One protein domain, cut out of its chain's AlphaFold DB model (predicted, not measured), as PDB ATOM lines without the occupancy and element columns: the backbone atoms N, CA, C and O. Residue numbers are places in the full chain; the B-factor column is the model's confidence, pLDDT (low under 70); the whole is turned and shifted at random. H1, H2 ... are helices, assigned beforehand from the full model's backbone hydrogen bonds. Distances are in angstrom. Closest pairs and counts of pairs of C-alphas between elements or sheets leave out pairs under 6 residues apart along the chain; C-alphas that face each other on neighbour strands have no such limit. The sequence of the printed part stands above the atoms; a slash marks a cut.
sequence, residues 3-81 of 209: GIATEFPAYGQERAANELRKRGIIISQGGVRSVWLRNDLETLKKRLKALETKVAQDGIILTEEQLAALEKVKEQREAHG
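This is residues 3 to 81 of the 209 residues of the protein "ISSod13, transposase" of Wolbachia endosymbiont of Drosophila ananassae (UniProt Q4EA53). A very short helix, H1, sits in the middle, with H2 and H3, which meet near their first residues as a corner, on one side of it and H4 on the other. H5 follows beyond H4 at a steep angle, and its last turns, with residues 74 to 81, stick out from the body. The 79 printed residues are all helix in class, with five named helices in the order H1 to H5 and no named strand. The whole is compact, with a radius of gyration of the C-alphas of 13.1 A and spans of 38 by 28 by 22 A.

H1, residues 3 to 7, only just touches H2, residues 13 to 22, with 3 pairs of C-alphas within 8 A; the closest are Ile 4 and Ala 16, 6.8 A apart. H2 touches H3, residues 29 to 38, closest at the C-alphas of Glu 14 and Gln 29, 4.9 A; at 72 degrees they are only just about perpendicular. H1 touches H4, residues 44 to 58, with residues 47 to 51 of H4 alone, closest at the C-alphas of Thr 6 and Leu 51, 5.1 A. H5, residues 64 to 80, is close to H4 but not clearly touching: their closest C-alphas, Leu 48 and Leu 70, are 7.0 A apart, at a steep tilt of 55 degrees, opposite ways. H3 and H4 are apart. In H1, H2, H3, H4 and H5 every O i to N i+4 pair is within hydrogen-bond range.

H1 begins at C-alpha 3, (287.587, 245.326, 462.697). H2 and H3 each measure 14.5 A from first to last C-alpha. H4 measures 20.6 A and H5 23.9 A, ending at C-alpha 80, (294.402, 271.988, 472.040).

The C-alphas farthest apart, Gly 24 and Gly 81, are 42.3 A apart. The printed part has no cut and no long link. Residues 75 to 81 have pLDDT under 70.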
ATOM      1  N   GLY A   3     286.139 245.408 462.445       84.94
ATOM      2  CA  GLY A   3     287.587 245.326 462.697       84.94
ATOM      3  C   GLY A   3     288.438 246.363 461.960       84.94
ATOM      4  O   GLY A   3     289.404 246.857 462.532       84.94
ATOM      5  N   ILE A   4     288.023 246.809 460.765       88.56
ATOM      6  CA  ILE A   4     288.764 247.840 460.024       88.56
ATOM      7  C   ILE A   4     288.824 249.183 460.766       88.56
ATOM      8  O   ILE A   4     289.769 249.941 460.589       88.56
ATOM      9  N   ALA A   5     287.837 249.461 461.625       88.25
ATOM     10  CA  ALA A   5     287.791 250.665 462.446       88.25
ATOM     11  C   ALA A   5     288.864 250.667 463.543       88.25
ATOM     12  O   ALA A   5     289.317 251.736 463.931       88.25
ATOM     13  N   THR A   6     289.262 249.491 464.033       88.31
ATOM     14  CA  THR A   6     290.335 249.342 465.025       88.31
ATOM     15  C   THR A   6     291.683 249.052 464.375       88.31
ATOM     16  O   THR A   6     292.698 249.493 464.891       88.31
ATOM     17  N   GLU A   7     291.715 248.348 463.238       87.81
ATOM     18  CA  GLU A   7     292.947 248.089 462.474       87.81
ATOM     19  C   GLU A   7     293.506 249.383 461.869       87.81
ATOM     20  O   GLU A   7     294.695 249.652 461.996       87.81
ATOM     21  N   PHE A   8     292.640 250.213 461.274       88.38
ATOM     22  CA  PHE A   8     293.015 251.480 460.641       88.38
ATOM     23  C   PHE A   8     292.104 252.627 461.105       88.38
ATOM     24  O   PHE A   8     291.300 253.155 460.326       88.38
ATOM     25  N   PRO A   9     292.208 253.056 462.376       89.00
ATOM     26  CA  PRO A   9     291.294 254.042 462.959       89.00
ATOM     27  C   PRO A   9     291.326 255.395 462.236       89.00
ATOM     28  O   PRO A   9     290.297 256.076 462.148       89.00
ATOM     29  N   ALA A  10     292.476 255.753 461.658       87.62
ATOM     30  CA  ALA A  10     292.685 256.981 460.896       87.62
ATOM     31  C   ALA A  10     291.961 257.013 459.538       87.62
ATOM     32  O   ALA A  10     291.855 258.078 458.927       87.62
ATOM     33  N   TYR A  11     291.464 255.880 459.030       90.44
ATOM     34  CA  TYR A  11     290.870 255.844 457.696       90.44
ATOM     35  C   TYR A  11     289.487 256.498 457.686       90.44
ATOM     36  O   TYR A  11     288.647 256.287 458.563       90.44
ATOM     37  N   GLY A  12     289.240 257.299 456.650       87.06
ATOM     38  CA  GLY A  12     287.901 257.761 456.315       87.06
ATOM     39  C   GLY A  12     287.053 256.632 455.724       87.06
ATOM     40  O   GLY A  12     287.573 255.639 455.221       87.06
ATOM     41  N   GLN A  13     285.734 256.823 455.741       90.75
ATOM     42  CA  GLN A  13     284.731 255.886 455.210       90.75
ATOM     43  C   GLN A  13     285.025 255.398 453.773       90.75
ATOM     44  O   GLN A  13     284.789 254.234 453.465       90.75
ATOM     45  N   GLU A  14     285.576 256.257 452.910       90.88
ATOM     46  CA  GLU A  14     285.950 255.907 451.532       90.88
ATOM     47  C   GLU A  14     287.170 254.975 451.484       90.88
ATOM     48  O   GLU A  14     287.126 253.903 450.883       90.88
ATOM     49  N   ARG A  15     288.250 255.343 452.185       91.00
ATOM     50  CA  ARG A  15     289.475 254.536 452.258       91.00
ATOM     51  C   ARG A  15     289.210 253.177 452.909       91.00
ATOM     52  O   ARG A  15     289.689 252.163 452.414       91.00
ATOM     53  N   ALA A  16     288.387 253.146 453.955       91.88
ATOM     54  CA  ALA A  16     287.944 251.906 454.584       91.88
ATOM     55  C   ALA A  16     287.131 251.021 453.619       91.88
ATOM     56  O   ALA A  16     287.356 249.815 453.567       91.88
ATOM     57  N   ALA A  17     286.229 251.596 452.814       91.94
ATOM     58  CA  ALA A  17     285.493 250.844 451.795       91.94
ATOM     59  C   ALA A  17     286.429 250.248 450.724       91.94
ATOM     60  O   ALA A  17     286.269 249.089 450.344       91.94
ATOM     61  N   ASN A  18     287.436 251.009 450.283       92.75
ATOM     62  CA  ASN A  18     288.427 250.542 449.310       92.75
ATOM     63  C   ASN A  18     289.282 249.390 449.857       92.75
ATOM     64  O   ASN A  18     289.499 248.404 449.154       92.75
ATOM     65  N   GLU A  19     289.718 249.464 451.115       92.19
ATOM     66  CA  GLU A  19     290.447 248.364 451.758       92.19
ATOM     67  C   GLU A  19     289.579 247.123 451.982       92.19
ATOM     68  O   GLU A  19     290.020 246.001 451.737       92.19
ATOM     69  N   LEU A  20     288.314 247.296 452.377       92.38
ATOM     70  CA  LEU A  20     287.375 246.176 452.469       92.38
ATOM     71  C   LEU A  20     287.162 245.511 451.105       92.38
ATOM     72  O   LEU A  20     287.137 244.283 451.031       92.38
ATOM     73  N   ARG A  21     287.103 246.298 450.022       92.88
ATOM     74  CA  ARG A  21     286.980 245.777 448.655       92.88
ATOM     75  C   ARG A  21     288.190 244.931 448.257       92.88
ATOM     76  O   ARG A  21     287.995 243.873 447.666       92.88
ATOM     77  N   LYS A  22     289.414 245.334 448.622       92.00
ATOM     78  CA  LYS A  22     290.627 244.515 448.404       92.00
ATOM     79  C   LYS A  22     290.565 243.171 449.135       92.00
ATOM     80  O   LYS A  22     291.117 242.190 448.655       92.00
ATOM     81  N   ARG A  23     289.848 243.111 450.261       92.56
ATOM     82  CA  ARG A  23     289.577 241.887 451.037       92.56
ATOM     83  C   ARG A  23     288.337 241.118 450.553       92.56
ATOM     84  O   ARG A  23     287.857 240.236 451.258       92.56
ATOM     85  N   GLY A  24     287.780 241.473 449.393       92.00
ATOM     86  CA  GLY A  24     286.599 240.825 448.811       92.00
ATOM     87  C   GLY A  24     285.256 241.262 449.408       92.00
ATOM     88  O   GLY A  24     284.216 240.742 449.015       92.00
ATOM     89  N   ILE A  25     285.237 242.229 450.331       92.31
ATOM     90  CA  ILE A  25     284.009 242.741 450.951       92.31
ATOM     91  C   ILE A  25     283.556 243.991 450.195       92.31
ATOM     92  O   ILE A  25     284.121 245.076 450.343       92.31
ATOM     93  N   ILE A  26     282.505 243.854 449.388       92.25
ATOM     94  CA  ILE A  26     281.948 244.964 448.610       92.25
ATOM     95  C   ILE A  26     280.976 245.756 449.486       92.25
ATOM     96  O   ILE A  26     279.867 245.313 449.773       92.25
ATOM     97  N   ILE A  27     281.385 246.955 449.893       92.94
ATOM     98  CA  ILE A  27     280.543 247.893 450.634       92.94
ATOM     99  C   ILE A  27     280.791 249.314 450.131       92.94
ATOM    100  O   ILE A  27     281.912 249.670 449.769       92.94
ATOM    101  N   SER A  28     279.741 250.132 450.071       93.31
ATOM    102  CA  SER A  28     279.879 251.549 449.733       93.31
ATOM    103  C   SER A  28     280.390 252.349 450.933       93.31
ATOM    104  O   SER A  28     280.219 251.950 452.086       93.31
ATOM    105  N   GLN A  29     280.943 253.532 450.678       90.62
ATOM    106  CA  GLN A  29     281.300 254.500 451.717       90.62
ATOM    107  C   GLN A  29     280.135 254.779 452.689       90.62
ATOM    108  O   GLN A  29     280.315 254.760 453.908       90.62
ATOM    109  N   GLY A  30     278.918 254.975 452.162       91.62
ATOM    110  CA  GLY A  30     277.711 255.159 452.976       91.62
ATOM    111  C   GLY A  30     277.348 253.919 453.802       91.62
ATOM    112  O   GLY A  30     276.903 254.038 454.946       91.62
ATOM    113  N   GLY A  31     277.600 252.724 453.261       92.44
ATOM    114  CA  GLY A  31     277.468 251.462 453.986       92.44
ATOM    115  C   GLY A  31     278.442 251.364 455.161       92.44
ATOM    116  O   GLY A  31     278.019 251.044 456.271       92.44
ATOM    117  N   VAL A  32     279.716 251.721 454.956       93.31
ATOM    118  CA  VAL A  32     280.725 251.777 456.029       93.31
ATOM    119  C   VAL A  32     280.281 252.733 457.134       93.31
ATOM    120  O   VAL A  32     280.246 252.342 458.300       93.31
ATOM    121  N   ARG A  33     279.846 253.948 456.778       91.69
ATOM    122  CA  ARG A  33     279.319 254.922 457.747       91.69
ATOM    123  C   ARG A  33     278.134 254.380 458.537       91.69
ATOM    124  O   ARG A  33     278.085 254.556 459.748       91.69
ATOM    125  N   SER A  34     277.196 253.716 457.868       94.50
ATOM    126  CA  SER A  34     276.004 253.147 458.511       94.50
ATOM    127  C   SER A  34     276.353 252.007 459.470       94.50
ATOM    128  O   SER A  34     275.698 251.825 460.494       94.50
ATOM    129  N   VAL A  35     277.385 251.215 459.160       93.69
ATOM    130  CA  VAL A  35     277.923 250.212 460.089       93.69
ATOM    131  C   VAL A  35     278.597 250.897 461.274       93.69
ATOM    132  O   VAL A  35     278.299 250.541 462.408       93.69
ATOM    133  N   TRP A  36     279.449 251.895 461.041       94.94
ATOM    134  CA  TRP A  36     280.131 252.615 462.117       94.94
ATOM    135  C   TRP A  36     279.168 253.340 463.057       94.94
ATOM    136  O   TRP A  36     279.316 253.210 464.263       94.94
ATOM    137  N   LEU A  37     278.143 254.016 462.535       92.56
ATOM    138  CA  LEU A  37     277.118 254.681 463.349       92.56
ATOM    139  C   LEU A  37     276.379 253.705 464.269       92.56
ATOM    140  O   LEU A  37     276.164 254.001 465.436       92.56
ATOM    141  N   ARG A  38     276.021 252.520 463.761       93.44
ATOM    142  CA  ARG A  38     275.326 251.492 464.554       93.44
ATOM    143  C   ARG A  38     276.194 250.860 465.642       93.44
ATOM    144  O   ARG A  38     275.656 250.171 466.497       93.44
ATOM    145  N   ASN A  39     277.509 251.059 465.584       92.38
ATOM    146  CA  ASN A  39     278.474 250.464 466.508       92.38
ATOM    147  C   ASN A  39     279.267 251.519 467.293       92.38
ATOM    148  O   ASN A  39     280.279 251.170 467.881       92.38
ATOM    149  N   ASP A  40     278.837 252.785 467.288       91.62
ATOM    150  CA  ASP A  40     279.516 253.886 467.984       91.62
ATOM    151  C   ASP A  40     280.975 254.111 467.522       91.62
ATOM    152  O   ASP A  40     281.885 254.273 468.324       91.62
ATOM    153  N   LEU A  41     281.230 254.087 466.206       93.50
ATOM    154  CA  LEU A  41     282.576 254.165 465.595       93.50
ATOM    155  C   LEU A  41     282.682 255.220 464.482       93.50
ATOM    156  O   LEU A  41     283.611 255.213 463.669       93.50
ATOM    157  N   GLU A  42     281.711 256.121 464.376       91.12
ATOM    158  CA  GLU A  42     281.602 257.053 463.253       91.12
ATOM    159  C   GLU A  42     282.687 258.138 463.259       91.12
ATOM    160  O   GLU A  42     283.092 258.614 462.196       91.12
ATOM    161  N   THR A  43     283.230 258.471 464.432       89.56
ATOM    162  CA  THR A  43     284.309 259.457 464.585       89.56
ATOM    163  C   THR A  43     285.656 258.797 464.862       89.56
ATOM    164  O   THR A  43     285.727 257.716 465.444       89.56
ATOM    165  N   LEU A  44     286.747 259.481 464.495       86.81
ATOM    166  CA  LEU A  44     288.107 259.037 464.823       86.81
ATOM    167  C   LEU A  44     288.289 258.850 466.337       86.81
ATOM    168  O   LEU A  44     288.821 257.830 466.757       86.81
ATOM    169  N   LYS A  45     287.790 259.793 467.153       85.94
ATOM    170  CA  LYS A  45     287.871 259.730 468.622       85.94
ATOM    171  C   LYS A  45     287.257 258.439 469.166       85.94
ATOM    172  O   LYS A  45     287.868 257.776 469.995       85.94
ATOM    173  N   LYS A  46     286.078 258.060 468.665       90.31
ATOM    174  CA  LYS A  46     285.408 256.819 469.066       90.31
ATOM    175  C   LYS A  46     286.158 255.571 468.602       90.31
ATOM    176  O   LYS A  46     286.312 254.633 469.376       90.31
ATOM    177  N   ARG A  47     286.701 255.580 467.380       93.19
ATOM    178  CA  ARG A  47     287.530 254.473 466.870       93.19
ATOM    179  C   ARG A  47     288.810 254.268 467.677       93.19
ATOM    180  O   ARG A  47     289.148 253.130 467.977       93.19
ATOM    181  N   LEU A  48     289.486 255.348 468.064       89.69
ATOM    182  CA  LEU A  48     290.671 255.273 468.923       89.69
ATOM    183  C   LEU A  48     290.324 254.775 470.328       89.69
ATOM    184  O   LEU A  48     290.998 253.884 470.822       89.69
ATOM    185  N   LYS A  49     289.219 255.243 470.920       88.44
ATOM    186  CA  LYS A  49     288.739 254.720 472.209       88.44
ATOM    187  C   LYS A  49     288.430 253.219 472.148       88.44
ATOM    188  O   LYS A  49     288.740 252.472 473.075       88.44
ATOM    189  N   ALA A  50     287.828 252.760 471.051       89.88
ATOM    190  CA  ALA A  50     287.580 251.338 470.829       89.88
ATOM    191  C   ALA A  50     288.887 250.541 470.674       89.88
ATOM    192  O   ALA A  50     288.976 249.423 471.173       89.88
ATOM    193  N   LEU A  51     289.908 251.118 470.029       89.88
ATOM    194  CA  LEU A  51     291.243 250.525 469.944       89.88
ATOM    195  C   LEU A  51     291.907 250.420 471.325       89.88
ATOM    196  O   LEU A  51     292.359 249.339 471.678       89.88
ATOM    197  N   GLU A  52     291.910 251.489 472.125       86.31
ATOM    198  CA  GLU A  52     292.440 251.486 473.500       86.31
ATOM    199  C   GLU A  52     291.743 250.433 474.372       86.31
ATOM    200  O   GLU A  52     292.396 249.657 475.067       86.31
ATOM    201  N   THR A  53     290.412 250.351 474.278       86.62
ATOM    202  CA  THR A  53     289.617 249.339 474.994       86.62
ATOM    203  C   THR A  53     290.032 247.929 474.585       86.62
ATOM    204  O   THR A  53     290.191 247.058 475.435       86.62
ATOM    205  N   LYS A  54     290.253 247.708 473.285       85.62
ATOM    206  CA  LYS A  54     290.692 246.418 472.757       85.62
ATOM    207  C   LYS A  54     292.103 246.051 473.224       85.62
ATOM    208  O   LYS A  54     292.334 244.903 473.575       85.62
ATOM    209  N   VAL A  55     293.029 247.010 473.276       86.19
ATOM    210  CA  VAL A  55     294.374 246.805 473.848       86.19
ATOM    211  C   VAL A  55     294.276 246.395 475.315       86.19
ATOM    212  O   VAL A  55     294.912 245.425 475.715       86.19
ATOM    213  N   ALA A  56     293.445 247.085 476.098       79.31
ATOM    214  CA  ALA A  56     293.271 246.793 477.518       79.31
ATOM    215  C   ALA A  56     292.627 245.419 477.784       79.31
ATOM    216  O   ALA A  56     292.968 244.772 478.768       79.31
ATOM    217  N   GLN A  57     291.699 244.979 476.927       82.94
ATOM    218  CA  GLN A  57     290.991 243.701 477.081       82.94
ATOM    219  C   GLN A  57     291.780 242.509 476.533       82.94
ATOM    220  O   GLN A  57     291.886 241.485 477.203       82.94
ATOM    221  N   ASP A  58     292.331 242.647 475.326       85.25
ATOM    222  CA  ASP A  58     292.910 241.532 474.572       85.25
ATOM    223  C   ASP A  58     294.446 241.487 474.667       85.25
ATOM    224  O   ASP A  58     295.066 240.551 474.162       85.25
ATOM    225  N   GLY A  59     295.085 242.505 475.261       77.44
ATOM    226  CA  GLY A  59     296.546 242.597 475.364       77.44
ATOM    227  C   GLY A  59     297.252 242.691 474.008       77.44
ATOM    228  O   GLY A  59     298.391 242.247 473.867       77.44
ATOM    229  N   ILE A  60     296.570 243.212 472.983       81.50
ATOM    230  CA  ILE A  60     297.097 243.251 471.615       81.50
ATOM    231  C   ILE A  60     298.289 244.207 471.486       81.50
ATOM    232  O   ILE A  60     298.286 245.317 472.017       81.50
ATOM    233  N   ILE A  61     299.288 243.791 470.707       83.19
ATOM    234  CA  ILE A  61     300.416 244.644 470.318       83.19
ATOM    235  C   ILE A  61     299.947 245.590 469.209       83.19
ATOM    236  O   ILE A  61     299.389 245.149 468.202       83.19
ATOM    237  N   LEU A  62     300.169 246.890 469.404       87.50
ATOM    238  CA  LEU A  62     299.823 247.928 468.434       87.50
ATOM    239  C   LEU A  62     300.758 247.893 467.220       87.50
ATOM    240  O   LEU A  62     301.965 247.702 467.357       87.50
ATOM    241  N   THR A  63     300.205 248.128 466.031       88.56
ATOM    242  CA  THR A  63     301.003 248.367 464.820       88.56
ATOM    243  C   THR A  63     301.571 249.788 464.809       88.56
ATOM    244  O   THR A  63     301.035 250.681 465.465       88.56
ATOM    245  N   GLU A  64     302.614 250.031 464.010       82.81
ATOM    246  CA  GLU A  64     303.190 251.378 463.844       82.81
ATOM    247  C   GLU A  64     302.144 252.410 463.389       82.81
ATOM    248  O   GLU A  64     302.097 253.517 463.916       82.81
ATOM    249  N   GLU A  65     301.242 252.047 462.465       84.81
ATOM    250  CA  GLU A  65     300.174 252.952 462.014       84.81
ATOM    251  C   GLU A  65     299.163 253.276 463.126       84.81
ATOM    252  O   GLU A  65     298.657 254.399 463.202       84.81
ATOM    253  N   GLN A  66     298.853 252.306 463.993       86.06
ATOM    254  CA  GLN A  66     297.963 252.512 465.135       86.06
ATOM    255  C   GLN A  66     298.619 253.383 466.209       86.06
ATOM    256  O   GLN A  66     297.970 254.293 466.728       86.06
ATOM    257  N   LEU A  67     299.898 253.132 466.503       85.25
ATOM    258  CA  LEU A  67     300.684 253.926 467.441       85.25
ATOM    259  C   LEU A  67     300.791 255.379 466.963       85.25
ATOM    260  O   LEU A  67     300.411 256.286 467.696       85.25
ATOM    261  N   ALA A  68     301.150 255.594 465.694       83.56
ATOM    262  CA  ALA A  68     301.226 256.927 465.101       83.56
ATOM    263  C   ALA A  68     299.872 257.664 465.121       83.56
ATOM    264  O   ALA A  68     299.812 258.882 465.297       83.56
ATOM    265  N   ALA A  69     298.755 256.947 464.949       83.06
ATOM    266  CA  ALA A  69     297.423 257.542 465.046       83.06
ATOM    267  C   ALA A  69     297.073 257.975 466.482       83.06
ATOM    268  O   ALA A  69     296.453 259.028 466.657       83.06
ATOM    269  N   LEU A  70     297.466 257.189 467.491       83.62
ATOM    270  CA  LEU A  70     297.292 257.528 468.907       83.62
ATOM    271  C   LEU A  70     298.183 258.704 469.311       83.62
ATOM    272  O   LEU A  70     297.678 259.672 469.877       83.62
ATOM    273  N   GLU A  71     299.466 258.668 468.951       80.12
ATOM    274  CA  GLU A  71     300.427 259.747 469.210       80.12
ATOM    275  C   GLU A  71     299.968 261.061 468.584       80.12
ATOM    276  O   GLU A  71     299.868 262.066 469.279       80.12
ATOM    277  N   LYS A  72     299.547 261.055 467.316       80.00
ATOM    278  CA  LYS A  72     299.055 262.264 466.644       80.00
ATOM    279  C   LYS A  72     297.827 262.866 467.324       80.00
ATOM    280  O   LYS A  72     297.677 264.086 467.365       80.00
ATOM    281  N   VAL A  73     296.912 262.039 467.832       77.19
ATOM    282  CA  VAL A  73     295.745 262.543 468.570       77.19
ATOM    283  C   VAL A  73     296.138 263.025 469.961       77.19
ATOM    284  O   VAL A  73     295.611 264.048 470.392       77.19
ATOM    285  N   LYS A  74     297.079 262.355 470.631       71.56
ATOM    286  CA  LYS A  74     297.660 262.803 471.902       71.56
ATOM    287  C   LYS A  74     298.323 264.173 471.738       71.56
ATOM    288  O   LYS A  74     297.933 265.107 472.429       71.56
ATOM    289  N   GLU A  75     299.189 264.340 470.742       67.12
ATOM    290  CA  GLU A  75     299.811 265.619 470.380       67.12
ATOM    291  C   GLU A  75     298.771 266.692 470.036       67.12
ATOM    292  O   GLU A  75     298.909 267.845 470.433       67.12
ATOM    293  N   GLN A  76     297.700 266.342 469.313       64.44
ATOM    294  CA  GLN A  76     296.632 267.290 468.983       64.44
ATOM    295  C   GLN A  76     295.812 267.714 470.202       64.44
ATOM    296  O   GLN A  76     295.446 268.886 470.281       64.44
ATOM    297  N   ARG A  77     295.523 266.796 471.136       63.62
ATOM    298  CA  ARG A  77     294.840 267.094 472.408       63.62
ATOM    299  C   ARG A  77     295.717 267.964 473.302       63.62
ATOM    300  O   ARG A  77     295.255 269.002 473.769       63.62
ATOM    301  N   GLU A  78     296.994 267.607 473.435       60.44
ATOM    302  CA  GLU A  78     298.014 268.413 474.113       60.44
ATOM    303  C   GLU A  78     298.115 269.813 473.475       60.44
ATOM    304  O   GLU A  78     298.099 270.826 474.174       60.44
ATOM    305  N   ALA A  79     298.110 269.901 472.140       53.19
ATOM    306  CA  ALA A  79     298.135 271.164 471.402       53.19
ATOM    307  C   ALA A  79     296.827 271.975 471.492       53.19
ATOM    308  O   ALA A  79     296.858 273.194 471.273       53.19
ATOM    309  N   HIS A  80     295.690 271.332 471.780       53.97
ATOM    310  CA  HIS A  80     294.402 271.988 472.040       53.97
ATOM    311  C   HIS A  80     294.208 272.385 473.507       53.97
ATOM    312  O   HIS A  80     293.279 273.132 473.801       53.97
ATOM    313  N   GLY A  81     295.087 271.945 474.412       53.00
ATOM    314  CA  GLY A  81     295.027 272.296 475.829       53.00
ATOM    315  C   GLY A  81     293.930 271.575 476.618       53.00
ATOM    316  O   GLY A  81     293.634 272.011 477.732       53.00
TER     317      GLY A  81